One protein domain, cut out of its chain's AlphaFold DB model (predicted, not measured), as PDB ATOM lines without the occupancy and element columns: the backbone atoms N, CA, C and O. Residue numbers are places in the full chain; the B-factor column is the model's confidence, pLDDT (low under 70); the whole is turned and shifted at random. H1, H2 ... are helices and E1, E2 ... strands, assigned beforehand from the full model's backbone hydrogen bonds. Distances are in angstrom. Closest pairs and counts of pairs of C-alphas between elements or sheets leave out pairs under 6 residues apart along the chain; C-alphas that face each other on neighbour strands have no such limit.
ATOM      1  N   LEU A  28      33.715 -19.051 -22.710       44.44
ATOM      2  CA  LEU A  28      32.753 -20.105 -22.365       44.44
ATOM      3  C   LEU A  28      32.649 -21.247 -23.391       44.44
ATOM      4  O   LEU A  28      31.911 -22.192 -23.152       44.44
ATOM      5  N   GLY A  29      33.340 -21.196 -24.533       36.31
ATOM      6  CA  GLY A  29      33.310 -22.277 -25.542       36.31
ATOM      7  C   GLY A  29      31.998 -22.401 -26.301       36.31
ATOM      8  O   GLY A  29      31.945 -22.995 -27.370       36.31
ATOM      9  N   PHE A  30      30.954 -21.755 -25.802       41.91
ATOM     10  CA  PHE A  30      29.732 -21.504 -26.520       41.91
ATOM     11  C   PHE A  30      30.031 -20.442 -27.580       41.91
ATOM     12  O   PHE A  30      30.191 -19.260 -27.274       41.91
ATOM     13  N   THR A  31      30.157 -20.870 -28.836       35.25
ATOM     14  CA  THR A  31      30.277 -19.995 -30.008       35.25
ATOM     15  C   THR A  31      28.968 -19.228 -30.212       35.25
ATOM     16  O   THR A  31      28.232 -19.447 -31.169       35.25
ATOM     17  N   ALA A  32      28.644 -18.310 -29.305       34.47
ATOM     18  CA  ALA A  32      27.655 -17.283 -29.560       34.47
ATOM     19  C   ALA A  32      28.305 -16.286 -30.521       34.47
ATOM     20  O   ALA A  32      29.161 -15.493 -30.131       34.47
ATOM     21  N   VAL A  33      27.942 -16.425 -31.796       34.97
ATOM     22  CA  VAL A  33      28.048 -15.462 -32.900       34.97
ATOM     23  C   VAL A  33      28.472 -14.066 -32.424       34.97
ATOM     24  O   VAL A  33      27.659 -13.178 -32.180       34.97
ATOM     25  N   ALA A  34      29.782 -13.836 -32.330       33.69
ATOM     26  CA  ALA A  34      30.350 -12.515 -32.099       33.69
ATOM     27  C   ALA A  34      30.373 -11.732 -33.421       33.69
ATOM     28  O   ALA A  34      31.423 -11.310 -33.891       33.69
ATOM     29  N   THR A  35      29.205 -11.557 -34.043       34.84
ATOM     30  CA  THR A  35      28.993 -10.612 -35.150       34.84
ATOM     31  C   THR A  35      27.597  -9.992 -35.031       34.84
ATOM     32  O   THR A  35      26.717 -10.235 -35.843       34.84
ATOM     33  N   GLY A  36      27.412  -9.185 -33.979       40.97
ATOM     34  CA  GLY A  36      26.179  -8.449 -33.672       40.97
ATOM     35  C   GLY A  36      25.425  -9.081 -32.505       40.97
ATOM     36  O   GLY A  36      24.767 -10.092 -32.689       40.97
ATOM     37  N   CYS A  37      25.538  -8.512 -31.297       45.12
ATOM     38  CA  CYS A  37      24.779  -8.994 -30.139       45.12
ATOM     39  C   CYS A  37      23.282  -8.765 -30.376       45.12
ATOM     40  O   CYS A  37      22.773  -7.671 -30.124       45.12
ATOM     41  N   GLU A  38      22.586  -9.786 -30.866       61.12
ATOM     42  CA  GLU A  38      21.138  -9.855 -30.733       61.12
ATOM     43  C   GLU A  38      20.809  -9.982 -29.241       61.12
ATOM     44  O   GLU A  38      21.433 -10.748 -28.505       61.12
ATOM     45  N   GLU A  39      19.883  -9.148 -28.778       83.56
ATOM     46  CA  GLU A  39      19.366  -9.207 -27.416       83.56
ATOM     47  C   GLU A  39      18.701 -10.564 -27.175       83.56
ATOM     48  O   GLU A  39      17.905 -11.016 -28.001       83.56
ATOM     49  N   GLY A  40      19.012 -11.225 -26.060       86.75
ATOM     50  CA  GLY A  40      18.476 -12.556 -25.815       86.75
ATOM     51  C   GLY A  40      19.005 -13.255 -24.574       86.75
ATOM     52  O   GLY A  40      19.911 -12.790 -23.882       86.75
ATOM     53  N   LEU A  41      18.402 -14.406 -24.295       89.56
ATOM     54  CA  LEU A  41      18.781 -15.270 -23.190       89.56
ATOM     55  C   LEU A  41      20.040 -16.067 -23.551       89.56
ATOM     56  O   LEU A  41      20.103 -16.729 -24.583       89.56
ATOM     57  N   LEU A  42      21.032 -16.027 -22.671       89.94
ATOM     58  CA  LEU A  42      22.205 -16.885 -22.698       89.94
ATOM     59  C   LEU A  42      22.077 -17.913 -21.578       89.94
ATOM     60  O   LEU A  42      21.868 -17.549 -20.422       89.94
ATOM     61  N   VAL A  43      22.247 -19.184 -21.919       91.69
ATOM     62  CA  VAL A  43      22.264 -20.308 -20.978       91.69
ATOM     63  C   VAL A  43      23.559 -21.071 -21.200       91.69
ATOM     64  O   VAL A  43      24.048 -21.129 -22.325       91.69
ATOM     65  N   GLY A  44      24.126 -21.637 -20.144       92.50
ATOM     66  CA  GLY A  44      25.325 -22.457 -20.248       92.50
ATOM     67  C   GLY A  44      25.617 -23.214 -18.963       92.50
ATOM     68  O   GLY A  44      24.864 -23.140 -17.986       92.50
ATOM     69  N   PHE A  45      26.748 -23.909 -18.954       93.56
ATOM     70  CA  PHE A  45      27.323 -24.494 -17.748       93.56
ATOM     71  C   PHE A  45      28.683 -23.872 -17.465       93.56
ATOM     72  O   PHE A  45      29.465 -23.642 -18.383       93.56
ATOM     73  N   GLU A  46      28.970 -23.639 -16.189       93.19
ATOM     74  CA  GLU A  46      30.321 -23.302 -15.736       93.19
ATOM     75  C   GLU A  46      31.170 -24.562 -15.576       93.19
ATOM     76  O   GLU A  46      32.361 -24.543 -15.869       93.19
ATOM     77  N   THR A  47      30.561 -25.659 -15.104       95.94
ATOM     78  CA  THR A  47      31.268 -26.910 -14.817       95.94
ATOM     79  C   THR A  47      30.405 -28.143 -15.075       95.94
ATOM     80  O   THR A  47      29.179 -28.104 -14.908       95.94
ATOM     81  N   ILE A  48      31.062 -29.254 -15.423       97.69
ATOM     82  CA  ILE A  48      30.485 -30.604 -15.452       97.69
ATOM     83  C   ILE A  48      31.383 -31.511 -14.608       97.69
ATOM     84  O   ILE A  48      32.596 -31.566 -14.796       97.69
ATOM     85  N   THR A  49      30.777 -32.194 -13.638       97.94
ATOM     86  CA  THR A  49      31.435 -33.133 -12.728       97.94
ATOM     87  C   THR A  49      30.887 -34.538 -12.931       97.94
ATOM     88  O   THR A  49      29.717 -34.804 -12.635       97.94
ATOM     89  N   PHE A  50      31.738 -35.461 -13.360       96.88
ATOM     90  CA  PHE A  50      31.392 -36.869 -13.510       96.88
ATOM     91  C   PHE A  50      31.617 -37.621 -12.196       96.88
ATOM     92  O   PHE A  50      30.680 -38.212 -11.649       96.88
ATOM     93  N   ASN A  51      32.812 -37.529 -11.609       93.88
ATOM     94  CA  ASN A  51      33.172 -38.175 -10.349       93.88
ATOM     95  C   ASN A  51      32.783 -37.331  -9.124       93.88
ATOM     96  O   ASN A  51      33.594 -36.910  -8.301       93.88
ATOM     97  N   HIS A  52      31.482 -37.098  -8.975       90.19
ATOM     98  CA  HIS A  52      30.916 -36.264  -7.913       90.19
ATOM     99  C   HIS A  52      30.651 -37.011  -6.590       90.19
ATOM    100  O   HIS A  52      30.111 -36.428  -5.641       90.19
ATOM    101  N   GLN A  53      30.992 -38.303  -6.517       87.00
ATOM    102  CA  GLN A  53      30.871 -39.145  -5.319       87.00
ATOM    103  C   GLN A  53      32.121 -40.028  -5.115       87.00
ATOM    104  O   GLN A  53      32.009 -41.250  -4.983       87.00
ATOM    105  N   PRO A  54      33.323 -39.428  -5.043       88.06
ATOM    106  CA  PRO A  54      34.582 -40.166  -5.154       88.06
ATOM    107  C   PRO A  54      34.859 -41.086  -3.947       88.06
ATOM    108  O   PRO A  54      35.626 -42.042  -4.054       88.06
ATOM    109  N   ASN A  55      34.207 -40.822  -2.807       85.94
ATOM    110  CA  ASN A  55      34.374 -41.546  -1.540       85.94
ATOM    111  C   ASN A  55      33.448 -42.766  -1.375       85.94
ATOM    112  O   ASN A  55      33.494 -43.424  -0.334       85.94
ATOM    113  N   LEU A  56      32.562 -43.056  -2.336       80.50
ATOM    114  CA  LEU A  56      31.673 -44.214  -2.216       80.50
ATOM    115  C   LEU A  56      32.457 -45.527  -2.300       80.50
ATOM    116  O   LEU A  56      33.469 -45.625  -2.987       80.50
ATOM    117  N   ALA A  57      31.946 -46.565  -1.634       70.44
ATOM    118  CA  ALA A  57      32.516 -47.911  -1.722       70.44
ATOM    119  C   ALA A  57      32.466 -48.465  -3.159       70.44
ATOM    120  O   ALA A  57      33.368 -49.190  -3.585       70.44
ATOM    121  N   VAL A  58      31.425 -48.086  -3.908       70.75
ATOM    122  CA  VAL A  58      31.225 -48.413  -5.324       70.75
ATOM    123  C   VAL A  58      30.913 -47.110  -6.072       70.75
ATOM    124  O   VAL A  58      29.745 -46.816  -6.330       70.75
ATOM    125  N   PRO A  59      31.925 -46.267  -6.346       78.88
ATOM    126  CA  PRO A  59      31.706 -45.056  -7.119       78.88
ATOM    127  C   PRO A  59      31.440 -45.445  -8.579       78.88
ATOM    128  O   PRO A  59      31.961 -46.448  -9.072       78.88
ATOM    129  N   LYS A  60      30.586 -44.676  -9.261       86.25
ATOM    130  CA  LYS A  60      30.245 -44.936 -10.667       86.25
ATOM    131  C   LYS A  60      31.409 -44.589 -11.586       86.25
ATOM    132  O   LYS A  60      31.817 -45.429 -12.384       86.25
ATOM    133  N   ALA A  61      31.943 -43.383 -11.425       93.38
ATOM    134  CA  ALA A  61      33.174 -42.951 -12.068       93.38
ATOM    135  C   ALA A  61      34.391 -43.314 -11.201       93.38
ATOM    136  O   ALA A  61      34.306 -43.368  -9.970       93.38
ATOM    137  N   LEU A  62      35.518 -43.585 -11.848       95.56
ATOM    138  CA  LEU A  62      36.779 -43.898 -11.188       95.56
ATOM    139  C   LEU A  62      37.508 -42.619 -10.765       95.56
ATOM    140  O   LEU A  62      37.371 -41.563 -11.377       95.56
ATOM    141  N   ASN A  63      38.318 -42.735  -9.715       97.00
ATOM    142  CA  ASN A  63      39.247 -41.685  -9.328       97.00
ATOM    143  C   ASN A  63      40.460 -41.733 -10.265       97.00
ATOM    144  O   ASN A  63      41.125 -42.767 -10.350       97.00
ATOM    145  N   LEU A  64      40.746 -40.618 -10.936       97.69
ATOM    146  CA  LEU A  64      41.771 -40.533 -11.971       97.69
ATOM    147  C   LEU A  64      42.938 -39.626 -11.578       97.69
ATOM    148  O   LEU A  64      42.836 -38.731 -10.735       97.69
ATOM    149  N   ARG A  65      44.062 -39.877 -12.235       97.75
ATOM    150  CA  ARG A  65      45.216 -38.991 -12.370       97.75
ATOM    151  C   ARG A  65      45.599 -38.958 -13.835       97.75
ATOM    152  O   ARG A  65      45.221 -39.854 -14.580       97.75
ATOM    153  N   LYS A  66      46.377 -37.965 -14.239       97.25
ATOM    154  CA  LYS A  66      46.939 -37.979 -15.584       97.25
ATOM    155  C   LYS A  66      48.144 -38.911 -15.653       97.25
ATOM    156  O   LYS A  66      48.203 -39.781 -16.515       97.25
ATOM    157  N   ASN A  67      49.034 -38.790 -14.669       97.50
ATOM    158  CA  ASN A  67      50.237 -39.607 -14.513       97.50
ATOM    159  C   ASN A  67      50.743 -39.577 -13.049       97.50
ATOM    160  O   ASN A  67      50.007 -39.215 -12.118       97.50
ATOM    161  N   ALA A  68      52.006 -39.959 -12.830       96.44
ATOM    162  CA  ALA A  68      52.649 -39.972 -11.517       96.44
ATOM    163  C   ALA A  68      52.567 -38.621 -10.794       96.44
ATOM    164  O   ALA A  68      52.284 -38.565  -9.595       96.44
ATOM    165  N   THR A  69      52.755 -37.515 -11.515       96.12
ATOM    166  CA  THR A  69      52.887 -36.173 -10.934       96.12
ATOM    167  C   THR A  69      51.619 -35.336 -11.047       96.12
ATOM    168  O   THR A  69      51.346 -34.534 -10.156       96.12
ATOM    169  N   GLU A  70      50.814 -35.551 -12.084       96.81
ATOM    170  CA  GLU A  70      49.644 -34.727 -12.403       96.81
ATOM    171  C   GLU A  70      48.328 -35.410 -12.001       96.81
ATOM    172  O   GLU A  70      48.063 -36.568 -12.338       96.81
ATOM    173  N   THR A  71      47.476 -34.682 -11.278       96.00
ATOM    174  CA  THR A  71      46.098 -35.093 -10.961       96.00
ATOM    175  C   THR A  71      45.136 -34.732 -12.087       96.00
ATOM    176  O   THR A  71      45.412 -33.829 -12.869       96.00
ATOM    177  N   VAL A  72      43.988 -35.410 -12.143       96.69
ATOM    178  CA  VAL A  72      42.824 -34.915 -12.890       96.69
ATOM    179  C   VAL A  72      42.015 -34.037 -11.943       96.69
ATOM    180  O   VAL A  72      41.688 -34.465 -10.832       96.69
ATOM    181  N   ASP A  73      41.725 -32.812 -12.369       93.81
ATOM    182  CA  ASP A  73      40.918 -31.880 -11.587       93.81
ATOM    183  C   ASP A  73      39.452 -32.319 -11.537       93.81
ATOM    184  O   ASP A  73      38.916 -32.882 -12.490       93.81
ATOM    185  N   VAL A  74      38.798 -32.027 -10.414       93.06
ATOM    186  CA  VAL A  74      37.353 -32.193 -10.229       93.06
ATOM    187  C   VAL A  74      36.793 -30.808  -9.894       93.06
ATOM    188  O   VAL A  74      37.192 -30.246  -8.869       93.06
ATOM    189  N   PRO A  75      35.890 -30.224 -10.703       96.12
ATOM    190  CA  PRO A  75      35.185 -30.806 -11.850       96.12
ATOM    191  C   PRO A  75      36.094 -31.146 -13.039       96.12
ATOM    192  O   PRO A  75      37.027 -30.412 -13.364       96.12
ATOM    193  N   GLU A  76      35.787 -32.254 -13.713       97.31
ATOM    194  CA  GLU A  76      36.563 -32.718 -14.862       97.31
ATOM    195  C   GLU A  76      36.402 -31.785 -16.061       97.31
ATOM    196  O   GLU A  76      37.325 -31.671 -16.860       97.31
ATOM    197  N   TRP A  77      35.275 -31.084 -16.196       97.88
ATOM    198  CA  TRP A  77      35.082 -30.057 -17.217       97.88
ATOM    199  C   TRP A  77      34.788 -28.697 -16.592       97.88
ATOM    200  O   TRP A  77      33.959 -28.573 -15.685       97.88
ATOM    201  N   ASP A  78      35.405 -27.675 -17.162       95.44
ATOM    202  CA  ASP A  78      35.020 -26.285 -17.019       95.44
ATOM    203  C   ASP A  78      35.223 -25.583 -18.359       95.44
ATOM    204  O   ASP A  78      35.733 -26.144 -19.330       95.44
ATOM    205  N   THR A  79      34.838 -24.321 -18.410       88.75
ATOM    206  CA  THR A  79      34.820 -23.558 -19.647       88.75
ATOM    207  C   THR A  79      36.193 -23.256 -20.233       88.75
ATOM    208  O   THR A  79      36.259 -22.835 -21.382       88.75
ATOM    209  N   SER A  80      37.288 -23.443 -19.497       92.19
ATOM    210  CA  SER A  80      38.643 -23.315 -20.045       92.19
ATOM    211  C   SER A  80      39.074 -24.531 -20.868       92.19
ATOM    212  O   SER A  80      39.975 -24.398 -21.691       92.19
ATOM    213  N   LYS A  81      38.392 -25.670 -20.697       93.12
ATOM    214  CA  LYS A  81      38.704 -26.948 -21.341       93.12
ATOM    215  C   LYS A  81      37.950 -27.088 -22.661       93.12
ATOM    216  O   LYS A  81      36.746 -26.809 -22.748       93.12
ATOM    217  N   ARG A  82      38.668 -27.474 -23.711       90.31
ATOM    218  CA  ARG A  82      38.161 -27.576 -25.088       90.31
ATOM    219  C   ARG A  82      38.399 -28.947 -25.678       90.31
ATOM    220  O   ARG A  82      37.512 -29.450 -26.358       90.31
ATOM    221  N   GLU A  83      39.559 -29.523 -25.401       96.00
ATOM    222  CA  GLU A  83      39.922 -30.822 -25.943       96.00
ATOM    223  C   GLU A  83      39.381 -31.945 -25.039       96.00
ATOM    224  O   GLU A  83      39.366 -31.790 -23.809       96.00
ATOM    225  N   PRO A  84      38.945 -33.085 -25.608       97.31
ATOM    226  CA  PRO A  84      38.454 -34.227 -24.837       97.31
ATOM    227  C   PRO A  84      39.395 -34.664 -23.701       97.31
ATOM    228  O   PRO A  84      38.940 -34.951 -22.591       97.31
ATOM    229  N   GLU A  85      40.710 -34.664 -23.943       96.25
ATOM    230  CA  GLU A  85      41.762 -35.048 -22.991       96.25
ATOM    231  C   GLU A  85      41.807 -34.193 -21.730       96.25
ATOM    232  O   GLU A  85      42.284 -34.648 -20.689       96.25
ATOM    233  N   GLU A  86      41.346 -32.947 -21.814       96.62
ATOM    234  CA  GLU A  86      41.321 -32.023 -20.682       96.62
ATOM    235  C   GLU A  86      40.158 -32.332 -19.729       96.62
ATOM    236  O   GLU A  86      40.168 -31.903 -18.569       96.62
ATOM    237  N   SER A  87      39.179 -33.115 -20.200       98.00
ATOM    238  CA  SER A  87      38.026 -33.589 -19.442       98.00
ATOM    239  C   SER A  87      37.887 -35.117 -19.469       98.00
ATOM    240  O   SER A  87      36.913 -35.652 -20.012       98.00
ATOM    241  N   PRO A  88      38.850 -35.850 -18.881       98.38
ATOM    242  CA  PRO A  88      38.823 -37.299 -18.885       98.38
ATOM    243  C   PRO A  88      37.903 -37.843 -17.789       98.38
ATOM    244  O   PRO A  88      37.926 -37.398 -16.640       98.38
ATOM    245  N   VAL A  89      37.150 -38.886 -18.119       97.88
ATOM    246  CA  VAL A  89      36.332 -39.653 -17.178       97.88
ATOM    247  C   VAL A  89      36.488 -41.141 -17.455       97.88
ATOM    248  O   VAL A  89      36.612 -41.563 -18.600       97.88
ATOM    249  N   ALA A  90      36.460 -41.960 -16.405       96.75
ATOM    250  CA  ALA A  90      36.487 -43.406 -16.551       96.75
ATOM    251  C   ALA A  90      35.354 -44.073 -15.778       96.75
ATOM    252  O   ALA A  90      35.089 -43.741 -14.621       96.75
ATOM    253  N   TYR A  91      34.735 -45.067 -16.403       95.25
ATOM    254  CA  TYR A  91      33.710 -45.924 -15.826       95.25
ATOM    255  C   TYR A  91      34.158 -47.376 -15.883       95.25
ATOM    256  O   TYR A  91      34.966 -47.757 -16.726       95.25
ATOM    257  N   SER A  92      33.596 -48.210 -15.008       92.50
ATOM    258  CA  SER A  92      33.742 -49.659 -15.147       92.50
ATOM    259  C   SER A  92      32.416 -50.322 -15.487       92.50
ATOM    260  O   SER A  92      31.404 -49.995 -14.862       92.50
ATOM    261  N   VAL A  93      32.424 -51.279 -16.420       90.44
ATOM    262  CA  VAL A  93      31.229 -52.027 -16.852       90.44
ATOM    263  C   VAL A  93      30.505 -52.634 -15.648       90.44
ATOM    264  O   VAL A  93      29.309 -52.412 -15.450       90.44
ATOM    265  N   LEU A  94      31.239 -53.319 -14.764       87.19
ATOM    266  CA  LEU A  94      30.647 -53.908 -13.558       87.19
ATOM    267  C   LEU A  94      30.224 -52.870 -12.499       87.19
ATOM    268  O   LEU A  94      29.344 -53.150 -11.686       87.19
ATOM    269  N   GLY A  95      30.823 -51.674 -12.486       86.88
ATOM    270  CA  GLY A  95      30.481 -50.609 -11.533       86.88
ATOM    271  C   GLY A  95      29.194 -49.859 -11.895       86.88
ATOM    272  O   GLY A  95      28.417 -49.465 -11.013       86.88
ATOM    273  N   VAL A  96      28.918 -49.696 -13.191       88.06
ATOM    274  CA  VAL A  96      27.698 -49.017 -13.649       88.06
ATOM    275  C   VAL A  96      26.450 -49.892 -13.513       88.06
ATOM    276  O   VAL A  96      25.382 -49.351 -13.246       88.06
ATOM    277  N   ALA A  97      26.580 -51.225 -13.521       77.12
ATOM    278  CA  ALA A  97      25.459 -52.171 -13.412       77.12
ATOM    279  C   ALA A  97      24.558 -51.982 -12.165       77.12
ATOM    280  O   ALA A  97      23.391 -52.366 -12.172       77.12
ATOM    281  N   GLY A  98      25.069 -51.379 -11.084       67.75
ATOM    282  CA  GLY A  98      24.359 -51.228  -9.806       67.75
ATOM    283  C   GLY A  98      23.566 -49.926  -9.602       67.75
ATOM    284  O   GLY A  98      23.587 -49.407  -8.493       67.75
ATOM    285  N   GLY A  99      22.996 -49.296 -10.638       76.25
ATOM    286  CA  GLY A  99      22.201 -48.052 -10.506       76.25
ATOM    287  C   GLY A  99      22.579 -46.939 -11.492       76.25
ATOM    288  O   GLY A  99      23.564 -47.101 -12.212       76.25
ATOM    289  N   PRO A 100      21.828 -45.820 -11.521       87.19
ATOM    290  CA  PRO A 100      21.942 -44.810 -12.571       87.19
ATOM    291  C   PRO A 100      23.333 -44.176 -12.607       87.19
ATOM    292  O   PRO A 100      23.950 -43.938 -11.563       87.19
ATOM    293  N   VAL A 101      23.806 -43.876 -13.814       92.38
ATOM    294  CA  VAL A 101      24.965 -43.008 -14.021       92.38
ATOM    295  C   VAL A 101      24.466 -41.571 -14.090       92.38
ATOM    296  O   VAL A 101      23.512 -41.263 -14.805       92.38
ATOM    297  N   THR A 102      25.086 -40.689 -13.315       95.44
ATOM    298  CA  THR A 102      24.697 -39.282 -13.213       95.44
ATOM    299  C   THR A 102      25.914 -38.376 -13.318       95.44
ATOM    300  O   THR A 102      27.032 -38.775 -12.988       95.44
ATOM    301  N   ILE A 103      25.676 -37.134 -13.726       97.19
ATOM    302  CA  ILE A 103      26.646 -36.038 -13.686       97.19
ATOM    303  C   ILE A 103      26.086 -34.897 -12.847       97.19
ATOM    304  O   ILE A 103      24.871 -34.773 -12.670       97.19
ATOM    305  N   LYS A 104      26.971 -34.046 -12.337       97.00
ATOM    306  CA  LYS A 104      26.603 -32.787 -11.692       97.00
ATOM    307  C   LYS A 104      27.043 -31.617 -12.551       97.00
ATOM    308  O   LYS A 104      28.183 -31.584 -12.988       97.00
ATOM    309  N   VAL A 105      26.154 -30.657 -12.764       96.25
ATOM    310  CA  VAL A 105      26.429 -29.456 -13.556       96.25
ATOM    311  C   VAL A 105      26.175 -28.207 -12.729       96.25
ATOM    312  O   VAL A 105      25.284 -28.201 -11.874       96.25
ATOM    313  N   ARG A 106      26.934 -27.146 -12.999       95.44
ATOM    314  CA  ARG A 106      26.689 -25.804 -12.459       95.44
ATOM    315  C   ARG A 106      26.115 -24.916 -13.567       95.44
ATOM    316  O   ARG A 106      26.883 -24.411 -14.385       95.44
ATOM    317  N   PRO A 107      24.781 -24.777 -13.663       93.88
ATOM    318  CA  PRO A 107      24.145 -24.033 -14.742       93.88
ATOM    319  C   PRO A 107      24.080 -22.535 -14.457       93.88
ATOM    320  O   PRO A 107      23.812 -22.117 -13.327       93.88
ATOM    321  N   ILE A 108      24.235 -21.747 -15.519       93.62
ATOM    322  CA  ILE A 108      24.117 -20.288 -15.509       93.62
ATOM    323  C   ILE A 108      23.133 -19.797 -16.572       93.62
ATOM    324  O   ILE A 108      22.990 -20.412 -17.632       93.62
ATOM    325  N   ALA A 109      22.456 -18.686 -16.283       92.62
ATOM    326  CA  ALA A 109      21.537 -18.029 -17.204       92.62
ATOM    327  C   ALA A 109      21.576 -16.502 -17.053       92.62
ATOM    328  O   ALA A 109      21.389 -15.960 -15.962       92.62
ATOM    329  N   TYR A 110      21.763 -15.791 -18.163       91.44
ATOM    330  CA  TYR A 110      21.834 -14.331 -18.198       91.44
ATOM    331  C   TYR A 110      21.045 -13.778 -19.379       91.44
ATOM    332  O   TYR A 110      21.119 -14.309 -20.482       91.44
ATOM    333  N   TRP A 111      20.328 -12.678 -19.174       90.81
ATOM    334  CA  TRP A 111      19.781 -11.897 -20.275       90.81
ATOM    335  C   TRP A 111      20.850 -10.943 -20.799       90.81
ATOM    336  O   TRP A 111      21.363 -10.115 -20.044       90.81
ATOM    337  N   ILE A 112      21.193 -11.058 -22.077       88.19
ATOM    338  CA  ILE A 112      22.136 -10.174 -22.754       88.19
ATOM    339  C   ILE A 112      21.338  -9.093 -23.472       88.19
ATOM    340  O   ILE A 112      20.580  -9.367 -24.396       88.19
ATOM    341  N   HIS A 113      21.524  -7.852 -23.044       86.19
ATOM    342  CA  HIS A 113      20.903  -6.677 -23.642       86.19
ATOM    343  C   HIS A 113      21.647  -6.254 -24.912       86.19
ATOM    344  O   HIS A 113      22.865  -6.413 -25.019       86.19
ATOM    345  N   SER A 114      20.943  -5.618 -25.848       84.69
ATOM    346  CA  SER A 114      21.515  -5.085 -27.100       84.69
ATOM    347  C   SER A 114      22.659  -4.072 -26.898       84.69
ATOM    348  O   SER A 114      23.500  -3.879 -27.773       84.69
ATOM    349  N   ASN A 115      22.742  -3.442 -25.722       83.19
ATOM    350  CA  ASN A 115      23.842  -2.553 -25.322       83.19
ATOM    351  C   ASN A 115      25.089  -3.307 -24.782       83.19
ATOM    352  O   ASN A 115      26.058  -2.668 -24.355       83.19
ATOM    353  N   GLY A 116      25.055  -4.644 -24.762       78.62
ATOM    354  CA  GLY A 116      26.107  -5.526 -24.261       78.62
ATOM    355  C   GLY A 116      26.151  -5.703 -22.738       78.62
ATOM    356  O   GLY A 116      27.132  -6.253 -22.235       78.62
ATOM    357  N   THR A 117      25.159  -5.223 -21.980       84.25
ATOM    358  CA  THR A 117      25.044  -5.529 -20.543       84.25
ATOM    359  C   THR A 117      24.375  -6.882 -20.326       84.25
ATOM    360  O   THR A 117      23.477  -7.248 -21.076       84.25
ATOM    361  N   ALA A 118      24.787  -7.602 -19.284       87.56
ATOM    362  CA  ALA A 118      24.193  -8.875 -18.889       87.56
ATOM    363  C   ALA A 118      23.481  -8.724 -17.542       87.56
ATOM    364  O   ALA A 118      24.051  -8.149 -16.610       87.56
ATOM    365  N   GLU A 119      22.265  -9.250 -17.431       91.62
ATOM    366  CA  GLU A 119      21.497  -9.286 -16.184       91.62
ATOM    367  C   GLU A 119      21.198 -10.735 -15.782       91.62
ATOM    368  O   GLU A 119      20.845 -11.540 -16.649       91.62
ATOM    369  N   PRO A 120      21.351 -11.107 -14.498       92.19
ATOM    370  CA  PRO A 120      21.050 -12.461 -14.050       92.19
ATOM    371  C   PRO A 120      19.585 -12.820 -14.302       92.19
ATOM    372  O   PRO A 120      18.680 -12.049 -13.980       92.19
ATOM    373  N   TRP A 121      19.343 -13.998 -14.873       91.94
ATOM    374  CA  TRP A 121      17.997 -14.425 -15.236       91.94
ATOM    375  C   TRP A 121      17.337 -15.266 -14.133       91.94
ATOM    376  O   TRP A 121      17.996 -16.028 -13.426       91.94
ATOM    377  N   THR A 122      16.014 -15.146 -13.986       93.00
ATOM    378  CA  THR A 122      15.212 -15.931 -13.031       93.00
ATOM    379  C   THR A 122      14.013 -16.542 -13.742       93.00
ATOM    380  O   THR A 122      13.261 -15.842 -14.419       93.00
ATOM    381  N   GLY A 123      13.801 -17.841 -13.549       91.69
ATOM    382  CA  GLY A 123      12.723 -18.587 -14.195       91.69
ATOM    383  C   GLY A 123      13.043 -20.074 -14.319       91.69
ATOM    384  O   GLY A 123      13.884 -20.597 -13.591       91.69
ATOM    385  N   GLU A 124      12.371 -20.772 -15.232       94.62
ATOM    386  CA  GLU A 124      12.607 -22.194 -15.507       94.62
ATOM    387  C   GLU A 124      12.986 -22.435 -16.975       94.62
ATOM    388  O   GLU A 124      12.259 -22.037 -17.893       94.62
ATOM    389  N   ILE A 125      14.117 -23.111 -17.180       94.56
ATOM    390  CA  ILE A 125      14.655 -23.496 -18.490       94.56
ATOM    391  C   ILE A 125      14.733 -25.012 -18.540       94.56
ATOM    392  O   ILE A 125      15.134 -25.652 -17.574       94.56
ATOM    393  N   VAL A 126      14.364 -25.593 -19.671       96.50
ATOM    394  CA  VAL A 126      14.551 -27.015 -19.940       96.50
ATOM    395  C   VAL A 126      15.808 -27.174 -20.780       96.50
ATOM    396  O   VAL A 126      15.878 -26.609 -21.868       96.50
ATOM    397  N   VAL A 127      16.776 -27.944 -20.287       96.44
ATOM    398  CA  VAL A 127      18.034 -28.243 -20.988       96.44
ATOM    399  C   VAL A 127      18.060 -29.696 -21.451       96.44
ATOM    400  O   VAL A 127      17.469 -30.559 -20.801       96.44
ATOM    401  N   ARG A 128      18.739 -29.974 -22.564       97.12
ATOM    402  CA  ARG A 128      19.033 -31.328 -23.054       97.12
ATOM    403  C   ARG A 128      20.393 -31.360 -23.749       97.12
ATOM    404  O   ARG A 128      20.905 -30.304 -24.116       97.12
ATOM    405  N   ALA A 129      20.921 -32.559 -23.979       97.88
ATOM    406  CA  ALA A 129      22.089 -32.766 -24.834       97.88
ATOM    407  C   ALA A 129      21.798 -33.814 -25.907       97.88
ATOM    408  O   ALA A 129      21.222 -34.865 -25.610       97.88
ATOM    409  N   LEU A 130      22.220 -33.536 -27.137       97.56
ATOM    410  CA  LEU A 130      22.275 -34.490 -28.241       97.56
ATOM    411  C   LEU A 130      23.711 -35.026 -28.391       97.56
ATOM    412  O   LEU A 130      24.649 -34.462 -27.832       97.56
ATOM    413  N   GLY A 131      23.882 -36.131 -29.122       96.12
ATOM    414  CA  GLY A 131      25.185 -36.793 -29.261       96.12
ATOM    415  C   GLY A 131      25.583 -37.572 -28.003       96.12
ATOM    416  O   GLY A 131      24.779 -38.339 -27.470       96.12
ATOM    417  N   GLY A 132      26.822 -37.382 -27.546       94.69
ATOM    418  CA  GLY A 132      27.351 -37.959 -26.307       94.69
ATOM    419  C   GLY A 132      28.019 -39.325 -26.426       94.69
ATOM    420  O   GLY A 132      28.447 -39.853 -25.401       94.69
ATOM    421  N   GLY A 133      28.104 -39.901 -27.630       94.31
ATOM    422  CA  GLY A 133      28.735 -41.207 -27.874       94.31
ATOM    423  C   GLY A 133      28.272 -42.266 -26.871       94.31
ATOM    424  O   GLY A 133      27.071 -42.414 -26.624       94.31
ATOM    425  N   ILE A 134      29.219 -42.947 -26.221       93.12
ATOM    426  CA  ILE A 134      28.936 -43.939 -25.178       93.12
ATOM    427  C   ILE A 134      28.171 -43.398 -23.955       93.12
ATOM    428  O   ILE A 134      27.499 -44.169 -23.267       93.12
ATOM    429  N   LEU A 135      28.236 -42.099 -23.653       95.25
ATOM    430  CA  LEU A 135      27.469 -41.494 -22.554       95.25
ATOM    431  C   LEU A 135      26.008 -41.219 -22.937       95.25
ATOM    432  O   LEU A 135      25.165 -41.070 -22.050       95.25
ATOM    433  N   GLY A 136      25.715 -41.214 -24.239       95.38
ATOM    434  CA  GLY A 136      24.386 -41.040 -24.808       95.38
ATOM    435  C   GLY A 136      23.816 -39.631 -24.661       95.38
ATOM    436  O   GLY A 136      24.412 -38.727 -24.070       95.38
ATOM    437  N   THR A 137      22.614 -39.448 -25.202       97.19
ATOM    438  CA  THR A 137      21.868 -38.191 -25.095       97.19
ATOM    439  C   THR A 137      21.382 -37.949 -23.668       97.19
ATOM    440  O   THR A 137      21.112 -38.894 -22.926       97.19
ATOM    441  N   ILE A 138      21.179 -36.684 -23.300       97.56
ATOM    442  CA  ILE A 138      20.587 -36.309 -22.009       97.56
ATOM    443  C   ILE A 138      19.149 -35.853 -22.229       97.56
ATOM    444  O   ILE A 138      18.892 -34.929 -23.005       97.56
ATOM    445  N   ASP A 139      18.219 -36.487 -21.513       97.31
ATOM    446  CA  ASP A 139      16.795 -36.170 -21.590       97.31
ATOM    447  C   ASP A 139      16.491 -34.729 -21.136       97.31
ATOM    448  O   ASP A 139      17.137 -34.213 -20.215       97.31
ATOM    449  N   PRO A 140      15.457 -34.086 -21.719       96.94
ATOM    450  CA  PRO A 140      14.999 -32.769 -21.295       96.94
ATOM    451  C   PRO A 140      14.774 -32.674 -19.781       96.94
ATOM    452  O   PRO A 140      13.878 -33.312 -19.231       96.94
ATOM    453  N   THR A 141      15.554 -31.822 -19.118       96.06
ATOM    454  CA  THR A 141      15.518 -31.626 -17.665       96.06
ATOM    455  C   THR A 141      15.232 -30.166 -17.333       96.06
ATOM    456  O   THR A 141      15.919 -29.264 -17.810       96.06
ATOM    457  N   GLY A 142      14.203 -29.923 -16.519       94.94
ATOM    458  CA  GLY A 142      13.852 -28.585 -16.041       94.94
ATOM    459  C   GLY A 142      14.806 -28.105 -14.948       94.94
ATOM    460  O   GLY A 142      14.979 -28.771 -13.928       94.94
ATOM    461  N   ILE A 143      15.395 -26.931 -15.147       94.62
ATOM    462  CA  ILE A 143      16.266 -26.242 -14.200       94.62
ATOM    463  C   ILE A 143      15.620 -24.907 -13.850       94.62
ATOM    464  O   ILE A 143      15.351 -24.070 -14.712       94.62
ATOM    465  N   LYS A 144      15.386 -24.698 -12.554       94.12
ATOM    466  CA  LYS A 144      14.949 -23.405 -12.027       94.12
ATOM    467  C   LYS A 144      16.169 -22.557 -11.721       94.12
ATOM    468  O   LYS A 144      17.057 -23.051 -11.034       94.12
ATOM    469  N   PHE A 145      16.173 -21.310 -12.167       91.44
ATOM    470  CA  PHE A 145      17.225 -20.325 -11.938       91.44
ATOM    471  C   PHE A 145      16.736 -19.227 -10.999       91.44
ATOM    472  O   PHE A 145      15.587 -18.790 -11.107       91.44
ATOM    473  N   ILE A 146      17.612 -18.790 -10.097       89.88
ATOM    474  CA  ILE A 146      17.424 -17.645  -9.203       89.88
ATOM    475  C   ILE A 146      18.702 -16.817  -9.294       89.88
ATOM    476  O   ILE A 146      19.790 -17.356  -9.102       89.88
ATOM    477  N   ASP A 147      18.572 -15.531  -9.622       88.31
ATOM    478  CA  ASP A 147      19.706 -14.609  -9.786       88.31
ATOM    479  C   ASP A 147      20.808 -15.158 -10.715       88.31
ATOM    480  O   ASP A 147      22.004 -15.034 -10.458       88.31
ATOM    481  N   GLY A 148      20.392 -15.765 -11.831       82.19
ATOM    482  CA  GLY A 148      21.258 -16.243 -12.908       82.19
ATOM    483  C   GLY A 148      21.999 -17.552 -12.653       82.19
ATOM    484  O   GLY A 148      22.748 -17.994 -13.520       82.19
ATOM    485  N   ILE A 149      21.770 -18.206 -11.513       81.44
ATOM    486  CA  ILE A 149      22.359 -19.508 -11.170       81.44
ATOM    487  C   ILE A 149      21.231 -20.517 -10.941       81.44
ATOM    488  O   ILE A 149      20.123 -20.149 -10.542       81.44
ATOM    489  N   GLY A 150      21.489 -21.803 -11.192       73.31
ATOM    490  CA  GLY A 150      20.584 -22.876 -10.771       73.31
ATOM    491  C   GLY A 150      20.175 -22.735  -9.296       73.31
ATOM    492  O   GLY A 150      21.008 -22.559  -8.416       73.31
ATOM    493  N   SER A 151      18.874 -22.822  -9.019       68.50
ATOM    494  CA  SER A 151      18.274 -22.699  -7.677       68.50
ATOM    495  C   SER A 151      18.854 -23.695  -6.673       68.50
ATOM    496  O   SER A 151      19.000 -23.389  -5.492       68.50
ATOM    497  N   THR A 152      19.226 -24.877  -7.157       74.19
ATOM    498  CA  THR A 152      20.284 -25.683  -6.566       74.19
ATOM    499  C   THR A 152      21.545 -25.352  -7.351       74.19
ATOM    500  O   THR A 152      21.619 -25.710  -8.526       74.19
ATOM    501  N   GLU A 153      22.509 -24.665  -6.728       80.62
ATOM    502  CA  GLU A 153      23.768 -24.213  -7.360       80.62
ATOM    503  C   GLU A 153      24.429 -25.313  -8.206       80.62
ATOM    504  O   GLU A 153      25.067 -25.044  -9.220       80.62
ATOM    505  N   ILE A 154      24.209 -26.571  -7.813       90.38
ATOM    506  CA  ILE A 154      24.565 -27.759  -8.571       90.38
ATOM    507  C   ILE A 154      23.307 -28.582  -8.878       90.38
ATOM    508  O   ILE A 154      22.561 -28.955  -7.969       90.38
ATOM    509  N   VAL A 155      23.107 -28.918 -10.151       93.69
ATOM    510  CA  VAL A 155      22.014 -29.764 -10.652       93.69
ATOM    511  C   VAL A 155      22.559 -31.144 -11.005       93.69
ATOM    512  O   VAL A 155      23.660 -31.262 -11.527       93.69
ATOM    513  N   THR A 156      21.799 -32.203 -10.719       95.56
ATOM    514  CA  THR A 156      22.156 -33.574 -11.122       95.56
ATOM    515  C   THR A 156      21.390 -33.960 -12.382       95.56
ATOM    516  O   THR A 156      20.163 -33.879 -12.391       95.56
ATOM    517  N   LEU A 157      22.103 -34.399 -13.416       96.25
ATOM    518  CA  LEU A 157      21.529 -34.927 -14.655       96.25
ATOM    519  C   LEU A 157      21.781 -36.437 -14.722       96.25
ATOM    520  O   LEU A 157      22.845 -36.910 -14.322       96.25
ATOM    521  N   THR A 158      20.797 -37.196 -15.201       95.75
ATOM    522  CA  THR A 158      20.911 -38.656 -15.357       95.75
ATOM    523  C   THR A 158      21.294 -38.993 -16.791       95.75
ATOM    524  O   THR A 158      20.674 -38.489 -17.725       95.75
ATOM    525  N   LEU A 159      22.286 -39.864 -16.965       95.19
ATOM    526  CA  LEU A 159      22.721 -40.372 -18.266       95.19
ATOM    527  C   LEU A 159      21.897 -41.614 -18.639       95.19
ATOM    528  O   LEU A 159      22.416 -42.720 -18.713       95.19
ATOM    529  N   SER A 160      20.583 -41.461 -18.810       92.75
ATOM    530  CA  SER A 160      19.657 -42.593 -19.013       92.75
ATOM    531  C   SER A 160      19.933 -43.412 -20.280       92.75
ATOM    532  O   SER A 160      19.492 -44.555 -20.373       92.75
ATOM    533  N   HIS A 161      20.646 -42.824 -21.243       93.12
ATOM    534  CA  HIS A 161      20.910 -43.396 -22.565       93.12
ATOM    535  C   HIS A 161      22.369 -43.826 -22.754       93.12
ATOM    536  O   HIS A 161      22.803 -44.005 -23.889       93.12
ATOM    537  N   HIS A 162      23.137 -43.985 -21.671       93.31
ATOM    538  CA  HIS A 162      24.516 -44.459 -21.778       93.31
ATOM    539  C   HIS A 162      24.574 -45.892 -22.335       93.31
ATOM    540  O   HIS A 162      23.787 -46.766 -21.966       93.31
ATOM    541  N   GLY A 163      25.579 -46.176 -23.158       91.00
ATOM    542  CA  GLY A 163      25.839 -47.507 -23.701       91.00
ATOM    543  C   GLY A 163      26.731 -48.383 -22.816       91.00
ATOM    544  O   GLY A 163      27.116 -49.459 -23.238       91.00
ATOM    545  N   ILE A 164      27.104 -47.972 -21.603       90.44
ATOM    546  CA  ILE A 164      28.022 -48.757 -20.756       90.44
ATOM    547  C   ILE A 164      27.295 -49.962 -20.117       90.44
ATOM    548  O   ILE A 164      26.346 -49.793 -19.349       90.44
ATOM    549  N   GLY A 165      27.762 -51.185 -20.385       85.88
ATOM    550  CA  GLY A 165      27.268 -52.434 -19.797       85.88
ATOM    551  C   GLY A 165      26.172 -53.138 -20.599       85.88
ATOM    552  O   GLY A 165      26.271 -53.288 -21.812       85.88
ATOM    553  N   SER A 166      25.135 -53.651 -19.921       65.88
ATOM    554  CA  SER A 166      24.186 -54.631 -20.500       65.88
ATOM    555  C   SER A 166      23.454 -54.188 -21.784       65.88
ATOM    556  O   SER A 166      22.984 -55.053 -22.525       65.88
ATOM    557  N   GLY A 167      23.415 -52.881 -22.075       64.81
ATOM    558  CA  GLY A 167      22.814 -52.282 -23.273       64.81
ATOM    559  C   GLY A 167      23.793 -51.756 -24.337       64.81
ATOM    560  O   GLY A 167      23.324 -51.153 -25.296       64.81
ATOM    561  N   GLY A 168      25.109 -51.961 -24.201       77.94
ATOM    562  CA  GLY A 168      26.108 -51.505 -25.181       77.94
ATOM    563  C   GLY A 168      27.489 -52.129 -24.953       77.94
ATOM    564  O   GLY A 168      27.612 -53.345 -25.061       77.94
ATOM    565  N   VAL A 169      28.518 -51.330 -24.654       79.12
ATOM    566  CA  VAL A 169      29.907 -51.775 -24.447       79.12
ATOM    567  C   VAL A 169      30.027 -52.679 -23.224       79.12
ATOM    568  O   VAL A 169      29.709 -52.273 -22.103       79.12
ATOM    569  N   ARG A 170      30.538 -53.896 -23.433       81.12
ATOM    570  CA  ARG A 170      30.751 -54.913 -22.382       81.12
ATOM    571  C   ARG A 170      32.216 -55.154 -22.027       81.12
ATOM    572  O   ARG A 170      32.482 -55.742 -20.980       81.12
ATOM    573  N   GLY A 171      33.128 -54.653 -22.856       84.44
ATOM    574  CA  GLY A 171      34.570 -54.781 -22.690       84.44
ATOM    575  C   GLY A 171      35.238 -53.465 -22.298       84.44
ATOM    576  O   GLY A 171      34.811 -52.782 -21.365       84.44
ATOM    577  N   VAL A 172      36.308 -53.133 -23.015       89.69
ATOM    578  CA  VAL A 172      37.091 -51.903 -22.842       89.69
ATOM    579  C   VAL A 172      36.857 -50.968 -24.026       89.69
ATOM    580  O   VAL A 172      36.790 -51.430 -25.162       89.69
ATOM    581  N   LEU A 173      36.751 -49.665 -23.754       91.12
ATOM    582  CA  LEU A 173      36.596 -48.610 -24.757       91.12
ATOM    583  C   LEU A 173      37.403 -47.370 -24.349       91.12
ATOM    584  O   LEU A 173      37.519 -47.046 -23.164       91.12
ATOM    585  N   MET A 174      37.903 -46.653 -25.349       93.31
ATOM    586  CA  MET A 174      38.263 -45.243 -25.253       93.31
ATOM    587  C   MET A 174      37.537 -44.502 -26.375       93.31
ATOM    588  O   MET A 174      37.666 -44.883 -27.537       93.31
ATOM    589  N   GLU A 175      36.770 -43.473 -26.030       94.12
ATOM    590  CA  GLU A 175      36.018 -42.669 -26.993       94.12
ATOM    591  C   GLU A 175      36.058 -41.196 -26.595       94.12
ATOM    592  O   GLU A 175      35.883 -40.854 -25.423       94.12
ATOM    593  N   ASP A 176      36.251 -40.328 -27.583       97.25
ATOM    594  CA  ASP A 176      35.993 -38.902 -27.430       97.25
ATOM    595  C   ASP A 176      34.546 -38.622 -27.777       97.25
ATOM    596  O   ASP A 176      34.085 -38.923 -28.879       97.25
ATOM    597  N   VAL A 177      33.830 -38.036 -26.826       96.81
ATOM    598  CA  VAL A 177      32.415 -37.733 -26.984       96.81
ATOM    599  C   VAL A 177      32.197 -36.234 -26.980       96.81
ATOM    600  O   VAL A 177      32.809 -35.504 -26.200       96.81
ATOM    601  N   GLU A 178      31.269 -35.790 -27.819       97.75
ATOM    602  CA  GLU A 178      30.782 -34.418 -27.830       97.75
ATOM    603  C   GLU A 178      29.293 -34.401 -27.491       97.75
ATOM    604  O   GLU A 178      28.506 -35.187 -28.030       97.75
ATOM    605  N   TRP A 179      28.906 -33.500 -26.593       98.00
ATOM    606  CA  TRP A 179      27.513 -33.153 -26.357       98.00
ATOM    607  C   TRP A 179      27.177 -31.835 -27.031       98.00
ATOM    608  O   TRP A 179      27.787 -30.808 -26.739       98.00
ATOM    609  N   GLU A 180      26.133 -31.859 -27.854       97.31
ATOM    610  CA  GLU A 180      25.485 -30.664 -28.379       97.31
ATOM    611  C   GLU A 180      24.346 -30.270 -27.441       97.31
ATOM    612  O   GLU A 180      23.292 -30.911 -27.388       97.31
ATOM    613  N   TRP A 181      24.566 -29.222 -26.660       97.25
ATOM    614  CA  TRP A 181      23.604 -28.754 -25.684       97.25
ATOM    615  C   TRP A 181      22.592 -27.812 -26.306       97.25
ATOM    616  O   TRP A 181      22.929 -26.888 -27.048       97.25
ATOM    617  N   GLU A 182      21.341 -27.997 -25.911       96.19
ATOM    618  CA  GLU A 182      20.235 -27.146 -26.309       96.19
ATOM    619  C   GLU A 182      19.366 -26.811 -25.104       96.19
ATOM    620  O   GLU A 182      19.231 -27.590 -24.154       96.19
ATOM    621  N   TYR A 183      18.709 -25.660 -25.168       95.69
ATOM    622  CA  TYR A 183      17.782 -25.231 -24.137       95.69
ATOM    623  C   TYR A 183      16.491 -24.675 -24.732       95.69
ATOM    624  O   TYR A 183      16.422 -24.279 -25.894       95.69
ATOM    625  N   ARG A 184      15.441 -24.636 -23.917       94.38
ATOM    626  CA  ARG A 184      14.217 -23.887 -24.204       94.38
ATOM    627  C   ARG A 184      13.629 -23.335 -22.920       94.38
ATOM    628  O   ARG A 184      13.721 -23.965 -21.868       94.38
ATOM    629  N   GLU A 185      12.943 -22.205 -23.001       90.56
ATOM    630  CA  GLU A 185      12.064 -21.789 -21.909       90.56
ATOM    631  C   GLU A 185      10.971 -22.844 -21.676       90.56
ATOM    632  O   GLU A 185      10.465 -23.444 -22.629       90.56
ATOM    633  N   ALA A 186      10.555 -23.049 -20.421       85.06
ATOM    634  CA  ALA A 186       9.621 -24.121 -20.057       85.06
ATOM    635  C   ALA A 186       8.319 -24.141 -20.888       85.06
ATOM    636  O   ALA A 186       7.776 -25.214 -21.169       85.06
ATOM    637  N   ARG A 187       7.838 -22.965 -21.314       84.88
ATOM    638  CA  ARG A 187       6.618 -22.801 -22.127       84.88
ATOM    639  C   ARG A 187       6.856 -22.878 -23.639       84.88
ATOM    640  O   ARG A 187       5.896 -23.076 -24.380       84.88
ATOM    641  N   SER A 188       8.097 -22.727 -24.100       89.94
ATOM    642  CA  SER A 188       8.459 -22.856 -25.515       89.94
ATOM    643  C   SER A 188       8.445 -24.324 -25.940       89.94
ATOM    644  O   SER A 188       8.678 -25.208 -25.121       89.94
ATOM    645  N   GLN A 189       8.187 -24.601 -27.217       88.25
ATOM    646  CA  GLN A 189       8.331 -25.942 -27.805       88.25
ATOM    647  C   GLN A 189       9.629 -26.098 -28.609       88.25
ATOM    648  O   GLN A 189      10.005 -27.215 -28.953       88.25
ATOM    649  N   THR A 190      10.323 -24.995 -28.889       93.06
ATOM    650  CA  THR A 190      11.510 -24.979 -29.746       93.06
ATOM    651  C   THR A 190      12.763 -24.941 -28.887       93.06
ATOM    652  O   THR A 190      12.907 -24.040 -28.061       93.06
ATOM    653  N   PHE A 191      13.644 -25.919 -29.090       93.50
ATOM    654  CA  PHE A 191      14.995 -25.924 -28.538       93.50
ATOM    655  C   PHE A 191      15.914 -25.032 -29.375       93.50
ATOM    656  O   PHE A 191      15.800 -24.990 -30.599       93.50
ATOM    657  N   ILE A 192      16.787 -24.302 -28.690       92.31
ATOM    658  CA  ILE A 192      17.773 -23.387 -29.261       92.31
ATOM    659  C   ILE A 192      19.162 -23.877 -28.825       92.31
ATOM    660  O   ILE A 192      19.305 -24.308 -27.674       92.31
ATOM    661  N   PRO A 193      20.183 -23.813 -29.699       92.88
ATOM    662  CA  PRO A 193      21.545 -24.182 -29.335       92.88
ATOM    663  C   PRO A 193      22.071 -23.397 -28.128       92.88
ATOM    664  O   PRO A 193      21.938 -22.176 -28.049       92.88
ATOM    665  N   MET A 194      22.691 -24.124 -27.202       90.38
ATOM    666  CA  MET A 194      23.449 -23.609 -26.061       90.38
ATOM    667  C   MET A 194      24.952 -23.638 -26.384       90.38
ATOM    668  O   MET A 194      25.656 -22.667 -26.137       90.38
ATOM    669  N   GLY A 195      25.393 -24.732 -27.020       88.69
ATOM    670  CA  GLY A 195      26.709 -24.994 -27.620       88.69
ATOM    671  C   GLY A 195      27.273 -26.337 -27.146       88.69
ATOM    672  O   GLY A 195      26.477 -27.206 -26.804       88.69
ATOM    673  N   THR A 196      28.589 -26.562 -27.170       94.62
ATOM    674  CA  THR A 196      29.140 -27.930 -27.087       94.62
ATOM    675  C   THR A 196      30.095 -28.160 -25.918       94.62
ATOM    676  O   THR A 196      30.731 -27.231 -25.421       94.62
ATOM    677  N   THR A 197      30.190 -29.414 -25.468       96.81
ATOM    678  CA  THR A 197      31.232 -29.876 -24.535       96.81
ATOM    679  C   THR A 197      31.850 -31.171 -25.040       96.81
ATOM    680  O   THR A 197      31.138 -32.011 -25.583       96.81
ATOM    681  N   ALA A 198      33.156 -31.338 -24.838       97.12
ATOM    682  CA  ALA A 198      33.912 -32.502 -25.289       97.12
ATOM    683  C   ALA A 198      34.599 -33.202 -24.108       97.12
ATOM    684  O   ALA A 198      35.081 -32.536 -23.186       97.12
ATOM    685  N   HIS A 199      34.619 -34.538 -24.125       98.31
ATOM    686  CA  HIS A 199      35.131 -35.359 -23.024       98.31
ATOM    687  C   HIS A 199      35.792 -36.637 -23.539       98.31
ATOM    688  O   HIS A 199      35.237 -37.306 -24.411       98.31
ATOM    689  N   ARG A 200      36.930 -37.024 -22.950       98.25
ATOM    690  CA  ARG A 200      37.511 -38.355 -23.156       98.25
ATOM    691  C   ARG A 200      36.912 -39.344 -22.171       98.25
ATOM    692  O   ARG A 200      37.041 -39.189 -20.956       98.25
ATOM    693  N   VAL A 201      36.286 -40.392 -22.690       96.94
ATOM    694  CA  VAL A 201      35.615 -41.418 -21.897       96.94
ATOM    695  C   VAL A 201      36.365 -42.734 -22.010       96.94
ATOM    696  O   VAL A 201      36.487 -43.309 -23.089       96.94
ATOM    697  N   TYR A 202      36.805 -43.254 -20.868       96.44
ATOM    698  CA  TYR A 202      37.327 -44.608 -20.747       96.44
ATOM    699  C   TYR A 202      36.264 -45.527 -20.145       96.44
ATOM    700  O   TYR A 202      35.670 -45.235 -19.103       96.44
ATOM    701  N   VAL A 203      36.061 -46.687 -20.756       94.06
ATOM    702  CA  VAL A 203      35.321 -47.796 -20.156       94.06
ATOM    703  C   VAL A 203      36.313 -48.917 -19.905       94.06
ATOM    704  O   VAL A 203      36.974 -49.376 -20.829       94.06
ATOM    705  N   VAL A 204      36.418 -49.361 -18.655       93.62
ATOM    706  CA  VAL A 204      37.180 -50.560 -18.283       93.62
ATOM    707  C   VAL A 204      36.231 -51.678 -17.870       93.62
ATOM    708  O   VAL A 204      35.107 -51.426 -17.431       93.62
ATOM    709  N   TYR A 205      36.670 -52.931 -17.942       91.31
ATOM    710  CA  TYR A 205      35.790 -54.060 -17.639       91.31
ATOM    711  C   TYR A 205      35.319 -54.048 -16.174       91.31
ATOM    712  O   TYR A 205      34.131 -54.109 -15.848       91.31
ATOM    713  N   ARG A 206      36.259 -53.885 -15.243       91.00
ATOM    714  CA  ARG A 206      35.961 -53.713 -13.816       91.00
ATOM    715  C   ARG A 206      36.935 -52.732 -13.185       91.00
ATOM    716  O   ARG A 206      37.942 -52.385 -13.787       91.00
ATOM    717  N   LYS A 207      36.639 -52.309 -11.954       93.06
ATOM    718  CA  LYS A 207      37.529 -51.440 -11.175       93.06
ATOM    719  C   LYS A 207      38.983 -51.960 -11.229       93.06
ATOM    720  O   LYS A 207      39.171 -53.157 -10.970       93.06
ATOM    721  N   PRO A 208      39.968 -51.080 -11.504       96.06
ATOM    722  CA  PRO A 208      41.377 -51.447 -11.536       96.06
ATOM    723  C   PRO A 208      41.804 -52.247 -10.301       96.06
ATOM    724  O   PRO A 208      41.355 -51.980  -9.178       96.06
ATOM    725  N   ARG A 209      42.656 -53.252 -10.509       96.69
ATOM    726  CA  ARG A 209      43.263 -54.058  -9.439       96.69
ATOM    727  C   ARG A 209      44.657 -53.545  -9.116       96.69
ATOM    728  O   ARG A 209      45.225 -52.763  -9.869       96.69
ATOM    729  N   ALA A 210      45.214 -54.007  -7.995       96.81
ATOM    730  CA  ALA A 210      46.572 -53.647  -7.605       96.81
ATOM    731  C   ALA A 210      47.555 -53.848  -8.791       96.81
ATOM    732  O   ALA A 210      47.429 -54.840  -9.508       96.81
ATOM    733  N   PRO A 211      48.506 -52.928  -9.020       96.94
ATOM    734  CA  PRO A 211      48.926 -51.874  -8.095       96.94
ATOM    735  C   PRO A 211      47.998 -50.659  -8.022       96.94
ATOM    736  O   PRO A 211      48.177 -49.820  -7.145       96.94
ATOM    737  N   TRP A 212      46.994 -50.572  -8.889       98.12
ATOM    738  CA  TRP A 212      46.067 -49.453  -8.910       98.12
ATOM    739  C   TRP A 212      45.163 -49.415  -7.680       98.12
ATOM    740  O   TRP A 212      44.769 -50.434  -7.103       98.12
ATOM    741  N   SER A 213      44.802 -48.196  -7.311       95.50
ATOM    742  CA  SER A 213      43.853 -47.863  -6.265       95.50
ATOM    743  C   SER A 213      42.722 -47.036  -6.860       95.50
ATOM    744  O   SER A 213      42.856 -46.419  -7.906       95.50
ATOM    745  N   ASN A 214      41.585 -47.014  -6.174       94.31
ATOM    746  CA  ASN A 214      40.513 -46.061  -6.465       94.31
ATOM    747  C   ASN A 214      40.153 -45.278  -5.200       94.31
ATOM    748  O   ASN A 214      39.006 -44.877  -5.020       94.31
ATOM    749  N   THR A 215      41.094 -45.151  -4.268       94.56
ATOM    750  CA  THR A 215      40.931 -44.307  -3.085       94.56
ATOM    751  C   THR A 215      41.142 -42.853  -3.490       94.56
ATOM    752  O   THR A 215      42.118 -42.528  -4.163       94.56
ATOM    753  N   VAL A 216      40.248 -41.962  -3.066       93.25
ATOM    754  CA  VAL A 216      40.329 -40.528  -3.387       93.25
ATOM    755  C   VAL A 216      41.705 -39.967  -3.033       93.25
ATOM    756  O   VAL A 216      42.215 -40.207  -1.940       93.25
ATOM    757  N   GLY A 217      42.319 -39.249  -3.975       92.44
ATOM    758  CA  GLY A 217      43.639 -38.640  -3.794       92.44
ATOM    759  C   GLY A 217      44.828 -39.611  -3.772       92.44
ATOM    760  O   GLY A 217      45.950 -39.167  -3.541       92.44
ATOM    761  N   SER A 218      44.636 -40.913  -4.011       95.94
ATOM    762  CA  SER A 218      45.751 -41.864  -4.078       95.94
ATOM    763  C   SER A 218      46.698 -41.548  -5.241       95.94
ATOM    764  O   SER A 218      46.250 -41.297  -6.357       95.94
ATOM    765  N   ALA A 219      48.010 -41.645  -5.005       96.06
ATOM    766  CA  ALA A 219      49.024 -41.602  -6.066       96.06
ATOM    767  C   ALA A 219      48.911 -42.789  -7.047       96.06
ATOM    768  O   ALA A 219      49.369 -42.699  -8.180       96.06
ATOM    769  N   LEU A 220      48.250 -43.871  -6.620       96.94
ATOM    770  CA  LEU A 220      48.002 -45.079  -7.409       96.94
ATOM    771  C   LEU A 220      46.617 -45.079  -8.071       96.94
ATOM    772  O   LEU A 220      46.175 -46.119  -8.553       96.94
ATOM    773  N   ASN A 221      45.900 -43.950  -8.067       97.81
ATOM    774  CA  ASN A 221      44.712 -43.802  -8.909       97.81
ATOM    775  C   ASN A 221      45.066 -44.055 -10.377       97.81
ATOM    776  O   ASN A 221      46.193 -43.786 -10.784       97.81
ATOM    777  N   ALA A 222      44.115 -44.580 -11.150       97.94
ATOM    778  CA  ALA A 222      44.319 -44.905 -12.558       97.94
ATOM    779  C   ALA A 222      44.818 -43.685 -13.349       97.94
ATOM    780  O   ALA A 222      44.300 -42.579 -13.175       97.94
ATOM    781  N   TRP A 223      45.829 -43.892 -14.194       98.50
ATOM    782  CA  TRP A 223      46.414 -42.837 -15.021       98.50
ATOM    783  C   TRP A 223      45.727 -42.780 -16.379       98.50
ATOM    784  O   TRP A 223      45.649 -43.805 -17.055       98.50
TER     785      TRP A 223
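Overview. This is residues 28 to 223 of the 457 residues of an uncharacterized protein of Polyangiaceae bacterium (UniProt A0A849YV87). A long, strongly curled sheet of five strands, E2, E9, E8, E5 and E6, forms most of a wall, and a smaller branched sheet of E1, E3, E4 and E7 covers its open side, giving a loosely closed, barrel-like body. E4 and the turn between E3 and E4, residues 113 to 117, are at one end of the long axis; E2, the short H1 and residues 205 to 223 are toward the other. The printed part has 196 residues, with one named helix and nine named strands in the order E1 E2 H1 E3 E4 E5 E6 E7 E8 E9, mostly strand, though under half of the residues are in named elements. The larger sheet is mixed, in the order E2 E9 E8 E5 E6, with E2 and E9 parallel and its other neighbour pairs antiparallel. The whole is compact, with a radius of gyration of the C-alphas of 17.8 A, yet elongated, spanning 58 by 36 by 28 A.

Along the chain. E1, residues 40 to 49, begins with C-alpha 40 at (18.476, -12.556, -25.815) and is 27.6 A long. After residues 50 to 87 come E2, residues 88 to 92, and H1, residues 93 to 96. E3, residues 102 to 112, is 30.7 A long; E4 is residues 118 to 120. E5, residues 123 to 131, is 26.7 A long, E6, residues 138 to 146, 22.9 A; E7 is residues 155 to 158. E8, residues 173 to 185, is 36.5 A long and bends by 53 degrees at residue 176. E9, residues 192 to 204, is 35.1 A long, bends by 58 degrees at residue 195 and ends with C-alpha 204 at (37.180, -50.560, -18.283).

Arrangement. In the larger sheet E8 and E9 are an antiparallel hairpin, with N 181 and O 195 2.8 A apart. E2 is parallel to E9, N 202 and O 89 at 2.8 A. E5 is antiparallel to E8, N 126 and O 184 at 2.8 A, and forms a hairpin with E6, N 125 and O 143 at 2.9 A. In the branched sheet E3 has three antiparallel neighbours: E1 on one side, N 42 and O 110 at 2.8 A; E4, N 111 and O 119 at 2.8 A, and E7, N 105 and O 155 at 2.8 A, on the other side. Between the sheets, the closest C-alphas of E1 and E9, Val 43 and Met 194, are 6.2 A apart; those of E6 and E7, Ile 138 and Thr 158, are 7.1 A apart. H1 is only just not on the larger sheet, with 4 pairs of C-alphas within 10 A. It is too short for any O i to N i+4 pair, and its one O i to N i+3 pair is not within range.

Size, cuts and confidence. The C-alphas farthest apart, those of Asn 115 and Ala 210, are 58.7 A apart. The printed part has no cut; its long links are E1 to E2 and E7 to E8. Mean pLDDT of the printed part is 88.8; residues 28 to 38, 98, 151 and 166 to 167 are under 70.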